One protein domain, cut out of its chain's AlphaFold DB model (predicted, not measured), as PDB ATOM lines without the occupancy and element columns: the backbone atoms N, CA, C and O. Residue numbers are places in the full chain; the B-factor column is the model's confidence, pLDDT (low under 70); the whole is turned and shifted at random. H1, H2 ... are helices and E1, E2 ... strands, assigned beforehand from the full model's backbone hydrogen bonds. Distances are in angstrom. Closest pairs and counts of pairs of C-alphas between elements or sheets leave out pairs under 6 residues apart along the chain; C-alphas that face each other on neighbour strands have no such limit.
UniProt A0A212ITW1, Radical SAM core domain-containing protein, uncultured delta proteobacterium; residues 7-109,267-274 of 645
ATOM      1  N   SER A   7      98.497 107.017 154.077       83.88
ATOM      2  CA  SER A   7      97.559 107.107 152.945       83.88
ATOM      3  C   SER A   7      97.420 108.525 152.389       83.88
ATOM      4  O   SER A   7      97.246 108.684 151.188       83.88
ATOM      5  N   HIS A   8      97.545 109.545 153.245       87.31
ATOM      6  CA  HIS A   8      97.519 110.942 152.816       87.31
ATOM      7  C   HIS A   8      98.720 111.314 151.928       87.31
ATOM      8  O   HIS A   8      98.539 112.085 150.996       87.31
ATOM      9  N   ILE A   9      99.903 110.720 152.151       91.00
ATOM     10  CA  ILE A   9     101.096 110.938 151.316       91.00
ATOM     11  C   ILE A   9     100.861 110.388 149.910       91.00
ATOM     12  O   ILE A   9     101.058 111.110 148.942       91.00
ATOM     13  N   THR A  10     100.384 109.143 149.791       92.31
ATOM     14  CA  THR A  10     100.065 108.554 148.480       92.31
ATOM     15  C   THR A  10      98.949 109.330 147.778       92.31
ATOM     16  O   THR A  10      99.069 109.633 146.595       92.31
ATOM     17  N   ALA A  11      97.884 109.696 148.502       90.81
ATOM     18  CA  ALA A  11      96.754 110.447 147.946       90.81
ATOM     19  C   ALA A  11      97.153 111.840 147.431       90.81
ATOM     20  O   ALA A  11      96.450 112.418 146.607       90.81
ATOM     21  N   GLN A  12      98.269 112.374 147.917       90.94
ATOM     22  CA  GLN A  12      98.806 113.681 147.560       90.94
ATOM     23  C   GLN A  12     100.179 113.570 146.877       90.94
ATOM     24  O   GLN A  12     100.956 114.529 146.880       90.94
ATOM     25  N   ALA A  13     100.501 112.393 146.328       92.06
ATOM     26  CA  ALA A  13     101.796 112.141 145.720       92.06
ATOM     27  C   ALA A  13     101.971 112.996 144.460       92.06
ATOM     28  O   ALA A  13     101.102 113.030 143.585       92.06
ATOM     29  N   LEU A  14     103.136 113.629 144.377       89.62
ATOM     30  CA  LEU A  14     103.635 114.401 143.245       89.62
ATOM     31  C   LEU A  14     104.706 113.614 142.476       89.62
ATOM     32  O   LEU A  14     104.782 113.682 141.247       89.62
ATOM     33  N   VAL A  15     105.522 112.833 143.192       91.50
ATOM     34  CA  VAL A  15     106.568 111.966 142.626       91.50
ATOM     35  C   VAL A  15     106.289 110.486 142.930       91.50
ATOM     36  O   VAL A  15     105.676 110.192 143.961       91.50
ATOM     37  N   PRO A  16     106.727 109.539 142.073       90.56
ATOM     38  CA  PRO A  16     106.476 108.107 142.267       90.56
ATOM     39  C   PRO A  16     106.912 107.584 143.640       90.56
ATOM     40  O   PRO A  16     106.269 106.715 144.221       90.56
ATOM     41  N   GLU A  17     107.988 108.140 144.193       90.88
ATOM     42  CA  GLU A  17     108.557 107.752 145.480       90.88
ATOM     43  C   GLU A  17     107.643 108.096 146.673       90.88
ATOM     44  O   GLU A  17     107.888 107.627 147.782       90.88
ATOM     45  N   GLN A  18     106.572 108.873 146.479       92.38
ATOM     46  CA  GLN A  18     105.531 109.110 147.490       92.38
ATOM     47  C   GLN A  18     104.405 108.061 147.448       92.38
ATOM     48  O   GLN A  18     103.576 108.015 148.357       92.38
ATOM     49  N   ILE A  19     104.386 107.174 146.447       91.94
ATOM     50  CA  ILE A  19     103.467 106.033 146.389       91.94
ATOM     51  C   ILE A  19     104.045 104.918 147.268       91.94
ATOM     52  O   ILE A  19     104.905 104.138 146.861       91.94
ATOM     53  N   ILE A  20     103.587 104.841 148.517       90.25
ATOM     54  CA  ILE A  20     104.223 103.968 149.519       90.25
ATOM     55  C   ILE A  20     104.135 102.484 149.151       90.25
ATOM     56  O   ILE A  20     105.107 101.743 149.304       90.25
ATOM     57  N   SER A  21     102.979 102.031 148.661       89.00
ATOM     58  CA  SER A  21     102.772 100.638 148.244       89.00
ATOM     59  C   SER A  21     103.686 100.253 147.080       89.00
ATOM     60  O   SER A  21     104.203  99.141 147.068       89.00
ATOM     61  N   TYR A  22     103.972 101.189 146.171       88.62
ATOM     62  CA  TYR A  22     104.965 101.012 145.118       88.62
ATOM     63  C   TYR A  22     106.360 100.789 145.705       88.62
ATOM     64  O   TYR A  22     106.941  99.720 145.509       88.62
ATOM     65  N   VAL A  23     106.882 101.760 146.463       85.25
ATOM     66  CA  VAL A  23     108.270 101.719 146.957       85.25
ATOM     67  C   VAL A  23     108.505 100.513 147.867       85.25
ATOM     68  O   VAL A  23     109.527  99.837 147.757       85.25
ATOM     69  N   THR A  24     107.539 100.187 148.726       83.69
ATOM     70  CA  THR A  24     107.629  99.021 149.616       83.69
ATOM     71  C   THR A  24     107.544  97.692 148.861       83.69
ATOM     72  O   THR A  24     108.272  96.758 149.205       83.69
ATOM     73  N   ALA A  25     106.719  97.593 147.810       80.56
ATOM     74  CA  ALA A  25     106.592  96.378 147.006       80.56
ATOM     75  C   ALA A  25     107.846  96.076 146.174       80.56
ATOM     76  O   ALA A  25     108.202  94.905 146.032       80.56
ATOM     77  N   VAL A  26     108.520  97.107 145.648       75.25
ATOM     78  CA  VAL A  26     109.701  96.928 144.784       75.25
ATOM     79  C   VAL A  26     111.037  97.006 145.528       75.25
ATOM     80  O   VAL A  26     111.999  96.372 145.099       75.25
ATOM     81  N   GLY A  27     111.109  97.765 146.629       65.50
ATOM     82  CA  GLY A  27     112.355  98.075 147.343       65.50
ATOM     83  C   GLY A  27     112.504  97.435 148.726       65.50
ATOM     84  O   GLY A  27     113.610  97.412 149.255       65.50
ATOM     85  N   GLY A  28     111.428  96.918 149.335       62.81
ATOM     86  CA  GLY A  28     111.479  96.253 150.649       62.81
ATOM     87  C   GLY A  28     111.855  97.155 151.837       62.81
ATOM     88  O   GLY A  28     112.052  96.658 152.945       62.81
ATOM     89  N   SER A  29     111.955  98.468 151.625       71.56
ATOM     90  CA  SER A  29     112.306  99.457 152.642       71.56
ATOM     91  C   SER A  29     111.127  99.780 153.562       71.56
ATOM     92  O   SER A  29     109.957  99.643 153.194       71.56
ATOM     93  N   ARG A  30     111.427 100.220 154.790       82.56
ATOM     94  CA  ARG A  30     110.398 100.582 155.774       82.56
ATOM     95  C   ARG A  30     110.075 102.078 155.669       82.56
ATOM     96  O   ARG A  30     110.985 102.882 155.877       82.56
ATOM     97  N   PRO A  31     108.817 102.478 155.402       86.94
ATOM     98  CA  PRO A  31     108.445 103.887 155.363       86.94
ATOM     99  C   PRO A  31     108.397 104.479 156.777       86.94
ATOM    100  O   PRO A  31     107.894 103.856 157.717       86.94
ATOM    101  N   VAL A  32     108.891 105.704 156.917       89.81
ATOM    102  CA  VAL A  32     108.867 106.514 158.139       89.81
ATOM    103  C   VAL A  32     108.446 107.941 157.797       89.81
ATOM    104  O   VAL A  32     108.700 108.423 156.697       89.81
ATOM    105  N   LEU A  33     107.767 108.627 158.717       89.06
ATOM    106  CA  LEU A  33     107.353 110.018 158.513       89.06
ATOM    107  C   LEU A  33     108.371 110.953 159.174       89.06
ATOM    108  O   LEU A  33     108.729 110.761 160.335       89.06
ATOM    109  N   CYS A  34     108.840 111.962 158.446       87.56
ATOM    110  CA  CYS A  34     109.847 112.921 158.891       87.56
ATOM    111  C   CYS A  34     109.404 114.330 158.491       87.56
ATOM    112  O   CYS A  34     109.456 114.681 157.319       87.56
ATOM    113  N   GLY A  35     108.946 115.134 159.460       81.06
ATOM    114  CA  GLY A  35     108.541 116.528 159.222       81.06
ATOM    115  C   GLY A  35     107.472 116.694 158.135       81.06
ATOM    116  O   GLY A  35     107.586 117.580 157.304       81.06
ATOM    117  N   GLY A  36     106.475 115.802 158.092       83.12
ATOM    118  CA  GLY A  36     105.407 115.815 157.078       83.12
ATOM    119  C   GLY A  36     105.773 115.161 155.739       83.12
ATOM    120  O   GLY A  36     104.882 114.836 154.961       83.12
ATOM    121  N   CYS A  37     107.052 114.883 155.494       88.75
ATOM    122  CA  CYS A  37     107.524 114.138 154.330       88.75
ATOM    123  C   CYS A  37     107.713 112.652 154.658       88.75
ATOM    124  O   CYS A  37     107.917 112.270 155.813       88.75
ATOM    125  N   VAL A  38     107.683 111.798 153.634       91.19
ATOM    126  CA  VAL A  38     108.021 110.379 153.797       91.19
ATOM    127  C   VAL A  38     109.515 110.149 153.606       91.19
ATOM    128  O   VAL A  38     110.139 110.730 152.719       91.19
ATOM    129  N   ALA A  39     110.082 109.277 154.428       90.19
ATOM    130  CA  ALA A  39     111.410 108.722 154.260       90.19
ATOM    131  C   ALA A  39     111.347 107.190 154.223       90.19
ATOM    132  O   ALA A  39     110.402 106.580 154.724       90.19
ATOM    133  N   TYR A  40     112.372 106.570 153.652       87.88
ATOM    134  CA  TYR A  40     112.518 105.120 153.595       87.88
ATOM    135  C   TYR A  40     113.808 104.697 154.280       87.88
ATOM    136  O   TYR A  40     114.886 105.161 153.903       87.88
ATOM    137  N   ASP A  41     113.676 103.810 155.265       79.62
ATOM    138  CA  ASP A  41     114.793 103.235 156.005       79.62
ATOM    139  C   ASP A  41     115.218 101.897 155.413       79.62
ATOM    140  O   ASP A  41     114.388 101.006 155.183       79.62
ATOM    141  N   TYR A  42     116.531 101.736 155.264       71.38
ATOM    142  CA  TYR A  42     117.178 100.465 154.981       71.38
ATOM    143  C   TYR A  42     118.574 100.445 155.621       71.38
ATOM    144  O   TYR A  42     119.418 101.268 155.284       71.38
ATOM    145  N   GLU A  43     118.809  99.540 156.579       69.69
ATOM    146  CA  GLU A  43     120.123  99.319 157.223       69.69
ATOM    147  C   GLU A  43     120.839 100.600 157.715       69.69
ATOM    148  O   GLU A  43     122.040 100.782 157.540       69.69
ATOM    149  N   GLY A  44     120.093 101.521 158.337       67.38
ATOM    150  CA  GLY A  44     120.629 102.786 158.862       67.38
ATOM    151  C   GLY A  44     120.840 103.883 157.809       67.38
ATOM    152  O   GLY A  44     121.249 104.994 158.152       67.38
ATOM    153  N   GLN A  45     120.525 103.606 156.544       79.31
ATOM    154  CA  GLN A  45     120.436 104.595 155.473       79.31
ATOM    155  C   GLN A  45     118.995 105.091 155.355       79.31
ATOM    156  O   GLN A  45     118.059 104.287 155.296       79.31
ATOM    157  N   ARG A  46     118.819 106.413 155.296       86.75
ATOM    158  CA  ARG A  46     117.509 107.050 155.147       86.75
ATOM    159  C   ARG A  46     117.433 107.838 153.847       86.75
ATOM    160  O   ARG A  46     118.244 108.731 153.610       86.75
ATOM    161  N   THR A  47     116.412 107.557 153.043       89.12
ATOM    162  CA  THR A  47     116.077 108.342 151.844       89.12
ATOM    163  C   THR A  47     114.801 109.131 152.090       89.12
ATOM    164  O   THR A  47     113.718 108.557 152.115       89.12
ATOM    165  N   LEU A  48     114.933 110.439 152.285       91.94
ATOM    166  CA  LEU A  48     113.859 111.401 152.496       91.94
ATOM    167  C   LEU A  48     113.343 111.950 151.163       91.94
ATOM    168  O   LEU A  48     114.109 112.500 150.372       91.94
ATOM    169  N   ILE A  49     112.034 111.858 150.948       92.94
ATOM    170  CA  ILE A  49     111.334 112.434 149.798       92.94
ATOM    171  C   ILE A  49     110.752 113.786 150.222       92.94
ATOM    172  O   ILE A  49     109.619 113.881 150.691       92.94
ATOM    173  N   ALA A  50     111.564 114.831 150.096       90.06
ATOM    174  CA  ALA A  50     111.283 116.199 150.519       90.06
ATOM    175  C   ALA A  50     110.508 117.002 149.459       90.06
ATOM    176  O   ALA A  50     110.889 118.115 149.095       90.06
ATOM    177  N   TYR A  51     109.411 116.426 148.972       86.81
ATOM    178  CA  TYR A  51     108.358 117.168 148.282       86.81
ATOM    179  C   TYR A  51     107.168 117.286 149.229       86.81
ATOM    180  O   TYR A  51     106.771 116.297 149.850       86.81
ATOM    181  N   GLU A  52     106.617 118.491 149.352       81.00
ATOM    182  CA  GLU A  52     105.432 118.727 150.172       81.00
ATOM    183  C   GLU A  52     104.237 117.972 149.565       81.00
ATOM    184  O   GLU A  52     103.941 118.151 148.377       81.00
ATOM    185  N   PRO A  53     103.564 117.094 150.331       75.25
ATOM    186  CA  PRO A  53     102.356 116.428 149.864       75.25
ATOM    187  C   PRO A  53     101.298 117.456 149.443       75.25
ATOM    188  O   PRO A  53     100.949 118.355 150.205       75.25
ATOM    189  N   GLY A  54     100.792 117.328 148.217       70.69
ATOM    190  CA  GLY A  54      99.736 118.193 147.683       70.69
ATOM    191  C   GLY A  54     100.246 119.450 146.979       70.69
ATOM    192  O   GLY A  54      99.434 120.221 146.469       70.69
ATOM    193  N   ALA A  55     101.566 119.647 146.900       76.31
ATOM    194  CA  ALA A  55     102.149 120.645 146.014       76.31
ATOM    195  C   ALA A  55     101.849 120.308 144.545       76.31
ATOM    196  O   ALA A  55     101.843 119.139 144.152       76.31
ATOM    197  N   THR A  56     101.638 121.333 143.716       77.12
ATOM    198  CA  THR A  56     101.519 121.152 142.264       77.12
ATOM    199  C   THR A  56     102.874 121.359 141.585       77.12
ATOM    200  O   THR A  56     103.734 122.064 142.131       77.12
ATOM    201  N   PRO A  57     103.096 120.789 140.384       74.19
ATOM    202  CA  PRO A  57     104.317 121.038 139.623       74.19
ATOM    203  C   PRO A  57     104.605 122.535 139.435       74.19
ATOM    204  O   PRO A  57     105.758 122.946 139.518       74.19
ATOM    205  N   GLU A  58     103.572 123.359 139.238       73.62
ATOM    206  CA  GLU A  58     103.672 124.809 139.036       73.62
ATOM    207  C   GLU A  58     104.132 125.565 140.273       73.62
ATOM    208  O   GLU A  58     104.911 126.508 140.140       73.62
ATOM    209  N   CYS A  59     103.722 125.137 141.469       63.88
ATOM    210  CA  CYS A  59     104.208 125.717 142.722       63.88
ATOM    211  C   CYS A  59     105.730 125.571 142.885       63.88
ATOM    212  O   CYS A  59     106.337 126.298 143.669       63.88
ATOM    213  N   CYS A  60     106.351 124.651 142.145       59.47
ATOM    214  CA  CYS A  60     107.789 124.411 142.161       59.47
ATOM    215  C   CYS A  60     108.533 125.015 140.949       59.47
ATOM    216  O   CYS A  60     109.767 124.951 140.894       59.47
ATOM    217  N   LEU A  61     107.823 125.617 139.983       55.50
ATOM    218  CA  LEU A  61     108.406 126.295 138.817       55.50
ATOM    219  C   LEU A  61     108.885 127.701 139.212       55.50
ATOM    220  O   LEU A  61     108.217 128.702 138.979       55.50
ATOM    221  N   GLY A  62     110.058 127.772 139.838       52.38
ATOM    222  CA  GLY A  62     110.663 129.038 140.280       52.38
ATOM    223  C   GLY A  62     111.791 128.904 141.305       52.38
ATOM    224  O   GLY A  62     112.344 129.910 141.736       52.38
ATOM    225  N   GLY A  63     112.148 127.672 141.682       55.41
ATOM    226  CA  GLY A  63     112.946 127.389 142.874       55.41
ATOM    227  C   GLY A  63     112.041 126.956 144.028       55.41
ATOM    228  O   GLY A  63     110.819 127.058 143.940       55.41
ATOM    229  N   ALA A  64     112.627 126.420 145.100       58.50
ATOM    230  CA  ALA A  64     111.853 126.137 146.304       58.50
ATOM    231  C   ALA A  64     111.289 127.456 146.850       58.50
ATOM    232  O   ALA A  64     112.045 128.403 147.065       58.50
ATOM    233  N   THR A  65     109.976 127.521 147.075       66.38
ATOM    234  CA  THR A  65     109.383 128.615 147.849       66.38
ATOM    235  C   THR A  65     109.980 128.609 149.258       66.38
ATOM    236  O   THR A  65     110.392 127.555 149.751       66.38
ATOM    237  N   ASP A  66     109.993 129.755 149.944       68.50
ATOM    238  CA  ASP A  66     110.480 129.829 151.333       68.50
ATOM    239  C   ASP A  66     109.774 128.808 152.245       68.50
ATOM    240  O   ASP A  66     110.378 128.236 153.153       68.50
ATOM    241  N   GLN A  67     108.501 128.519 151.957       71.88
ATOM    242  CA  GLN A  67     107.712 127.506 152.649       71.88
ATOM    243  C   GLN A  67     108.185 126.073 152.349       71.88
ATOM    244  O   GLN A  67     108.406 125.307 153.287       71.88
ATOM    245  N   ALA A  68     108.408 125.719 151.079       73.44
ATOM    246  CA  ALA A  68     108.892 124.390 150.692       73.44
ATOM    247  C   ALA A  68     110.325 124.128 151.193       73.44
ATOM    248  O   ALA A  68     110.643 123.021 151.632       73.44
ATOM    249  N   ALA A  69     111.184 125.152 151.182       79.19
ATOM    250  CA  ALA A  69     112.528 125.074 151.749       79.19
ATOM    251  C   ALA A  69     112.481 124.827 153.264       79.19
ATOM    252  O   ALA A  69     113.164 123.934 153.769       79.19
ATOM    253  N   LYS A  70     111.612 125.551 153.982       81.62
ATOM    254  CA  LYS A  70     111.410 125.363 155.421       81.62
ATOM    255  C   LYS A  70     110.893 123.960 155.754       81.62
ATOM    256  O   LYS A  70     111.453 123.316 156.638       81.62
ATOM    257  N   ALA A  71     109.884 123.466 155.032       83.00
ATOM    258  CA  ALA A  71     109.348 122.117 155.221       83.00
ATOM    259  C   ALA A  71     110.420 121.038 154.975       83.00
ATOM    260  O   ALA A  71     110.583 120.119 155.779       83.00
ATOM    261  N   MET A  72     111.227 121.194 153.921       88.50
ATOM    262  CA  MET A  72     112.369 120.319 153.651       88.50
ATOM    263  C   MET A  72     113.389 120.333 154.801       88.50
ATOM    264  O   MET A  72     113.820 119.272 155.246       88.50
ATOM    265  N   ASP A  73     113.758 121.500 155.332       87.75
ATOM    266  CA  ASP A  73     114.719 121.596 156.441       87.75
ATOM    267  C   ASP A  73     114.160 121.104 157.790       87.75
ATOM    268  O   ASP A  73     114.929 120.682 158.668       87.75
ATOM    269  N   GLU A  74     112.843 121.151 157.989       89.31
ATOM    270  CA  GLU A  74     112.148 120.515 159.117       89.31
ATOM    271  C   GLU A  74     112.173 118.989 158.982       89.31
ATOM    272  O   GLU A  74     112.543 118.292 159.932       89.31
ATOM    273  N   ALA A  75     111.886 118.464 157.791       90.19
ATOM    274  CA  ALA A  75     111.951 117.039 157.484       90.19
ATOM    275  C   ALA A  75     113.378 116.472 157.597       90.19
ATOM    276  O   ALA A  75     113.585 115.382 158.142       90.19
ATOM    277  N   VAL A  76     114.385 117.239 157.167       90.81
ATOM    278  CA  VAL A  76     115.805 116.917 157.369       90.81
ATOM    279  C   VAL A  76     116.157 116.899 158.852       90.81
ATOM    280  O   VAL A  76     116.780 115.947 159.319       90.81
ATOM    281  N   ALA A  77     115.731 117.901 159.625       89.06
ATOM    282  CA  ALA A  77     115.990 117.919 161.063       89.06
ATOM    283  C   ALA A  77     115.320 116.748 161.794       89.06
ATOM    284  O   ALA A  77     115.958 116.128 162.642       89.06
ATOM    285  N   ALA A  78     114.081 116.404 161.435       88.69
ATOM    286  CA  ALA A  78     113.389 115.236 161.971       88.69
ATOM    287  C   ALA A  78     114.120 113.930 161.618       88.69
ATOM    288  O   ALA A  78     114.275 113.059 162.472       88.69
ATOM    289  N   SER A  79     114.638 113.824 160.391       87.62
ATOM    290  CA  SER A  79     115.431 112.671 159.948       87.62
ATOM    291  C   SER A  79     116.729 112.525 160.745       87.62
ATOM    292  O   SER A  79     117.061 111.423 161.169       87.62
ATOM    293  N   LEU A  80     117.435 113.635 160.989       84.94
ATOM    294  CA  LEU A  80     118.693 113.667 161.745       84.94
ATOM    295  C   LEU A  80     118.505 113.525 163.265       84.94
ATOM    296  O   LEU A  80     119.453 113.161 163.964       84.94
ATOM    297  N   ALA A  81     117.310 113.803 163.792       85.81
ATOM    298  CA  ALA A  81     116.990 113.579 165.201       85.81
ATOM    299  C   ALA A  81     116.980 112.083 165.562       85.81
ATOM    300  O   ALA A  81     117.244 111.733 166.711       85.81
ATOM    301  N   ASP A  82     116.739 111.205 164.585       81.06
ATOM    302  CA  ASP A  82     116.781 109.755 164.755       81.06
ATOM    303  C   ASP A  82     118.235 109.239 164.829       81.06
ATOM    304  O   ASP A  82     118.980 109.354 163.852       81.06
ATOM    305  N   PRO A  83     118.677 108.660 165.963       77.19
ATOM    306  CA  PRO A  83     120.026 108.110 166.125       77.19
ATOM    307  C   PRO A  83     120.362 106.963 165.167       77.19
ATOM    308  O   PRO A  83     121.539 106.727 164.915       77.19
ATOM    309  N   SER A  84     119.356 106.261 164.638       76.62
ATOM    310  CA  SER A  84     119.554 105.153 163.695       76.62
ATOM    311  C   SER A  84     119.852 105.612 162.263       76.62
ATOM    312  O   SER A  84     120.293 104.808 161.446       76.62
ATOM    313  N   CYS A  85     119.660 106.902 161.963       78.31
ATOM    314  CA  CYS A  85     120.003 107.503 160.678       78.31
ATOM    315  C   CYS A  85     121.512 107.799 160.619       78.31
ATOM    316  O   CYS A  85     121.985 108.817 161.135       78.31
ATOM    317  N   ILE A  86     122.260 106.904 159.972       78.00
ATOM    318  CA  ILE A  86     123.717 106.978 159.777       78.00
ATOM    319  C   ILE A  86     124.044 107.838 158.547       78.00
ATOM    320  O   ILE A  86     124.956 108.670 158.578       78.00
ATOM    321  N   SER A  87     123.259 107.683 157.479       82.25
ATOM    322  CA  SER A  87     123.349 108.487 156.261       82.25
ATOM    323  C   SER A  87     121.974 108.983 155.830       82.25
ATOM    324  O   SER A  87     120.969 108.285 155.983       82.25
ATOM    325  N   LEU A  88     121.933 110.205 155.300       86.06
ATOM    326  CA  LEU A  88     120.710 110.840 154.827       86.06
ATOM    327  C   LEU A  88     120.859 111.206 153.352       86.06
ATOM    328  O   LEU A  88     121.790 111.911 152.969       86.06
ATOM    329  N   THR A  89     119.922 110.737 152.536       87.25
ATOM    330  CA  THR A  89     119.690 111.193 151.164       87.25
ATOM    331  C   THR A  89     118.383 111.959 151.127       87.25
ATOM    332  O   THR A  89     117.374 111.459 151.602       87.25
ATOM    333  N   VAL A  90     118.381 113.149 150.543       89.19
ATOM    334  CA  VAL A  90     117.192 113.982 150.360       89.19
ATOM    335  C   VAL A  90     116.935 114.146 148.874       89.19
ATOM    336  O   VAL A  90     117.825 114.585 148.149       89.19
ATOM    337  N   LEU A  91     115.730 113.804 148.432       89.88
ATOM    338  CA  LEU A  91     115.199 114.100 147.103       89.88
ATOM    339  C   LEU A  91     114.177 115.222 147.248       89.88
ATOM    340  O   LEU A  91     113.146 115.014 147.879       89.88
ATOM    341  N   GLY A  92     114.445 116.397 146.689       88.94
ATOM    342  CA  GLY A  92     113.533 117.536 146.795       88.94
ATOM    343  C   GLY A  92     113.746 118.574 145.695       88.94
ATOM    344  O   GLY A  92     114.603 118.391 144.833       88.94
ATOM    345  N   PRO A  93     113.002 119.689 145.715       85.69
ATOM    346  CA  PRO A  93     113.075 120.720 144.676       85.69
ATOM    347  C   PRO A  93     114.361 121.563 144.731       85.69
ATOM    348  O   PRO A  93     114.683 122.266 143.773       85.69
ATOM    349  N   ALA A  94     115.103 121.513 145.840       86.94
ATOM    350  CA  ALA A  94     116.326 122.276 146.062       86.94
ATOM    351  C   ALA A  94     117.294 121.525 146.991       86.94
ATOM    352  O   ALA A  94     116.946 120.513 147.598       86.94
ATOM    353  N   ARG A  95     118.523 122.033 147.118       86.69
ATOM    354  CA  ARG A  95     119.468 121.560 148.136       86.69
ATOM    355  C   ARG A  95     118.976 122.004 149.528       86.69
ATOM    356  O   ARG A  95     118.707 123.195 149.681       86.69
ATOM    357  N   PRO A  96     118.898 121.114 150.535       88.19
ATOM    358  CA  PRO A  96     118.555 121.501 151.907       88.19
ATOM    359  C   PRO A  96     119.542 122.524 152.473       88.19
ATOM    360  O   PRO A  96     120.751 122.359 152.293       88.19
ATOM    361  N   GLN A  97     119.068 123.542 153.199       85.94
ATOM    362  CA  GLN A  97     119.962 124.546 153.796       85.94
ATOM    363  C   GLN A  97     120.821 123.932 154.902       85.94
ATOM    364  O   GLN A  97     121.963 124.334 155.108       85.94
ATOM    365  N   LYS A  98     120.281 122.924 155.596       82.69
ATOM    366  CA  LYS A  98     120.997 122.173 156.637       82.69
ATOM    367  C   LYS A  98     121.960 121.118 156.090       82.69
ATOM    368  O   LYS A  98     122.595 120.424 156.885       82.69
ATOM    369  N   ALA A  99     122.058 120.952 154.770       83.69
ATOM    370  CA  ALA A  99     123.049 120.055 154.195       83.69
ATOM    371  C   ALA A  99     124.464 120.634 154.411       83.69
ATOM    372  O   ALA A  99     124.666 121.825 154.155       83.69
ATOM    373  N   PRO A 100     125.453 119.819 154.829       83.25
ATOM    374  CA  PRO A 100     126.855 120.230 154.900       83.25
ATOM    375  C   PRO A 100     127.327 120.885 153.599       83.25
ATOM    376  O   PRO A 100     126.846 120.529 152.524       83.25
ATOM    377  N   ALA A 101     128.267 121.831 153.658       76.50
ATOM    378  CA  ALA A 101     128.741 122.542 152.463       76.50
ATOM    379  C   ALA A 101     129.367 121.595 151.418       76.50
ATOM    380  O   ALA A 101     129.224 121.807 150.216       76.50
ATOM    381  N   ASP A 102     129.999 120.519 151.880       72.81
ATOM    382  CA  ASP A 102     130.622 119.463 151.082       72.81
ATOM    383  C   ASP A 102     129.664 118.320 150.711       72.81
ATOM    384  O   ASP A 102     130.046 117.428 149.949       72.81
ATOM    385  N   ALA A 103     128.411 118.345 151.190       70.94
ATOM    386  CA  ALA A 103     127.415 117.354 150.800       70.94
ATOM    387  C   ALA A 103     127.287 117.358 149.279       70.94
ATOM    388  O   ALA A 103     127.167 118.412 148.644       70.94
ATOM    389  N   ALA A 104     127.330 116.190 148.660       68.62
ATOM    390  CA  ALA A 104     127.185 116.140 147.221       68.62
ATOM    391  C   ALA A 104     125.733 116.509 146.850       68.62
ATOM    392  O   ALA A 104     124.800 116.245 147.609       68.62
ATOM    393  N   SER A 105     125.528 117.132 145.687       74.69
ATOM    394  CA  SER A 105     124.188 117.342 145.126       74.69
ATOM    395  C   SER A 105     124.169 117.046 143.632       74.69
ATOM    396  O   SER A 105     125.152 117.278 142.928       74.69
ATOM    397  N   ARG A 106     123.036 116.555 143.129       68.25
ATOM    398  CA  ARG A 106     122.783 116.339 141.701       68.25
ATOM    399  C   ARG A 106     121.417 116.902 141.337       68.25
ATOM    400  O   ARG A 106     120.471 116.668 142.074       68.25
ATOM    401  N   ALA A 107     121.319 117.561 140.186       75.81
ATOM    402  CA  ALA A 107     120.052 117.973 139.597       75.81
ATOM    403  C   ALA A 107     119.579 116.996 138.504       75.81
ATOM    404  O   ALA A 107     120.378 116.522 137.689       75.81
ATOM    405  N   ASP A 108     118.278 116.734 138.496       79.50
ATOM    406  CA  ASP A 108     117.472 116.149 137.420       79.50
ATOM    407  C   ASP A 108     116.101 116.859 137.423       79.50
ATOM    408  O   ASP A 108     115.907 117.818 138.177       79.50
ATOM    409  N   ALA A 109     115.142 116.419 136.610       82.50
ATOM    410  CA  ALA A 109     113.768 116.895 136.695       82.50
ATOM    411  C   ALA A 109     112.738 115.837 136.279       82.50
ATOM    412  O   ALA A 109     112.897 115.143 135.270       82.50
ATOM    413  N   CYS A 267     114.447 117.963 140.565       85.62
ATOM    414  CA  CYS A 267     114.820 116.919 141.500       85.62
ATOM    415  C   CYS A 267     116.287 117.099 141.861       85.62
ATOM    416  O   CYS A 267     117.192 116.665 141.144       85.62
ATOM    417  N   ILE A 268     116.513 117.807 142.962       85.31
ATOM    418  CA  ILE A 268     117.814 117.944 143.588       85.31
ATOM    419  C   ILE A 268     117.960 116.836 144.615       85.31
ATOM    420  O   ILE A 268     117.315 116.820 145.664       85.31
ATOM    421  N   GLN A 269     118.855 115.912 144.309       83.38
ATOM    422  CA  GLN A 269     119.279 114.900 145.250       83.38
ATOM    423  C   GLN A 269     120.484 115.419 146.029       83.38
ATOM    424  O   GLN A 269     121.479 115.788 145.410       83.38
ATOM    425  N   THR A 270     120.430 115.406 147.358       81.94
ATOM    426  CA  THR A 270     121.551 115.774 148.239       81.94
ATOM    427  C   THR A 270     121.760 114.686 149.281       81.94
ATOM    428  O   THR A 270     120.808 114.354 149.980       81.94
ATOM    429  N   SER A 271     122.974 114.146 149.419       81.50
ATOM    430  CA  SER A 271     123.254 113.141 150.456       81.50
ATOM    431  C   SER A 271     124.545 113.399 151.214       81.50
ATOM    432  O   SER A 271     125.520 113.911 150.659       81.50
ATOM    433  N   TRP A 272     124.535 113.027 152.492       83.12
ATOM    434  CA  TRP A 272     125.660 113.159 153.408       83.12
ATOM    435  C   TRP A 272     125.553 112.153 154.561       83.12
ATOM    436  O   TRP A 272     124.482 111.612 154.848       83.12
ATOM    437  N   ASN A 273     126.678 111.912 155.231       79.88
ATOM    438  CA  ASN A 273     126.713 111.139 156.470       79.88
ATOM    439  C   ASN A 273     126.483 112.065 157.660       79.88
ATOM    440  O   ASN A 273     126.892 113.227 157.647       79.88
ATOM    441  N   ARG A 274     125.849 111.549 158.710       69.88
ATOM    442  CA  ARG A 274     125.689 112.303 159.949       69.88
ATOM    443  C   ARG A 274     127.051 112.462 160.629       69.88
ATOM    444  O   ARG A 274     127.687 111.471 160.978       69.88
TER     445      ARG A 274
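What this domain is: This is residues 7 to 109 and 267 to 274 of the 645 residues of the protein "Radical SAM core domain-containing protein" of uncultured delta proteobacterium (UniProt A0A212ITW1). One strongly twisted sheet of six strands has the long helix H3 over one face and the short helix H2 over the opposite face, at the E1 edge, with the short H1 close to H2. The printed part has 111 residues, with elements in the order H1 H2 E1 E2 E3 H3 E4 E5 E6; its class is mixed, helices and strands. The mixed sheet runs E1 E2 E3 E4 E6 E5. The whole is compact, with a radius of gyration of the C-alphas of 12.9 A and spans of 35 by 34 by 22 A.

How they stand to each other: Begin with E1, residues 30 to 34, E2, 37 to 42, and E3, 45 to 49, a meander of two hairpins, each strand the antiparallel neighbour of the one before; N 32 and O 39, like N 40 and O 47, are 2.8 A apart. E3 is parallel to E4, residues 87 to 92, with N 48 and O 89 2.7 A apart. E6, residues 267 to 273, is antiparallel to E4, at N 90 and O 270, 2.8 A, and to E5, residues 104 to 109, at N 106 and O 269, 2.9 A. H3, residues 66 to 81, runs along the strands at a height over the sheet of 9.3 A; its closest C-alphas to E3 are Val 76 and Leu 48, 7.6 A. E3, H3 and E4 form a strand-helix-strand unit, parallel strands joined through a helix, with a right-handed crossover. H2, residues 20 to 27, is over E1, on the opposite face; their closest C-alphas are Thr 24 and Arg 30, 6.9 A. H1, residues 7 to 11, is close to but not clearly touching H2, with C-alphas 10 and 20 6.3 A apart. In H1, H2 and H3 every O i to N i+4 pair is within hydrogen-bond range.

Where its parts are: Find C-alpha 7, where H1 begins, at (97.559, 107.107, 152.945). H3 runs 22.3 A from C-alpha 66 at (110.480, 129.829, 151.333); E6 runs 20.0 A to C-alpha 273 at (126.713, 111.139, 156.470).

The domain as a whole: The C-alphas farthest apart, Glu 58 and Pro 83, are 35.8 A apart. Residues 110 to 266 are cut out, with C-alphas 109 and 267 4.9 A apart. The links E3 to H3 and E4 to E5 are long. Look for pLDDT under 70 at 15 residues, among them 59 to 66.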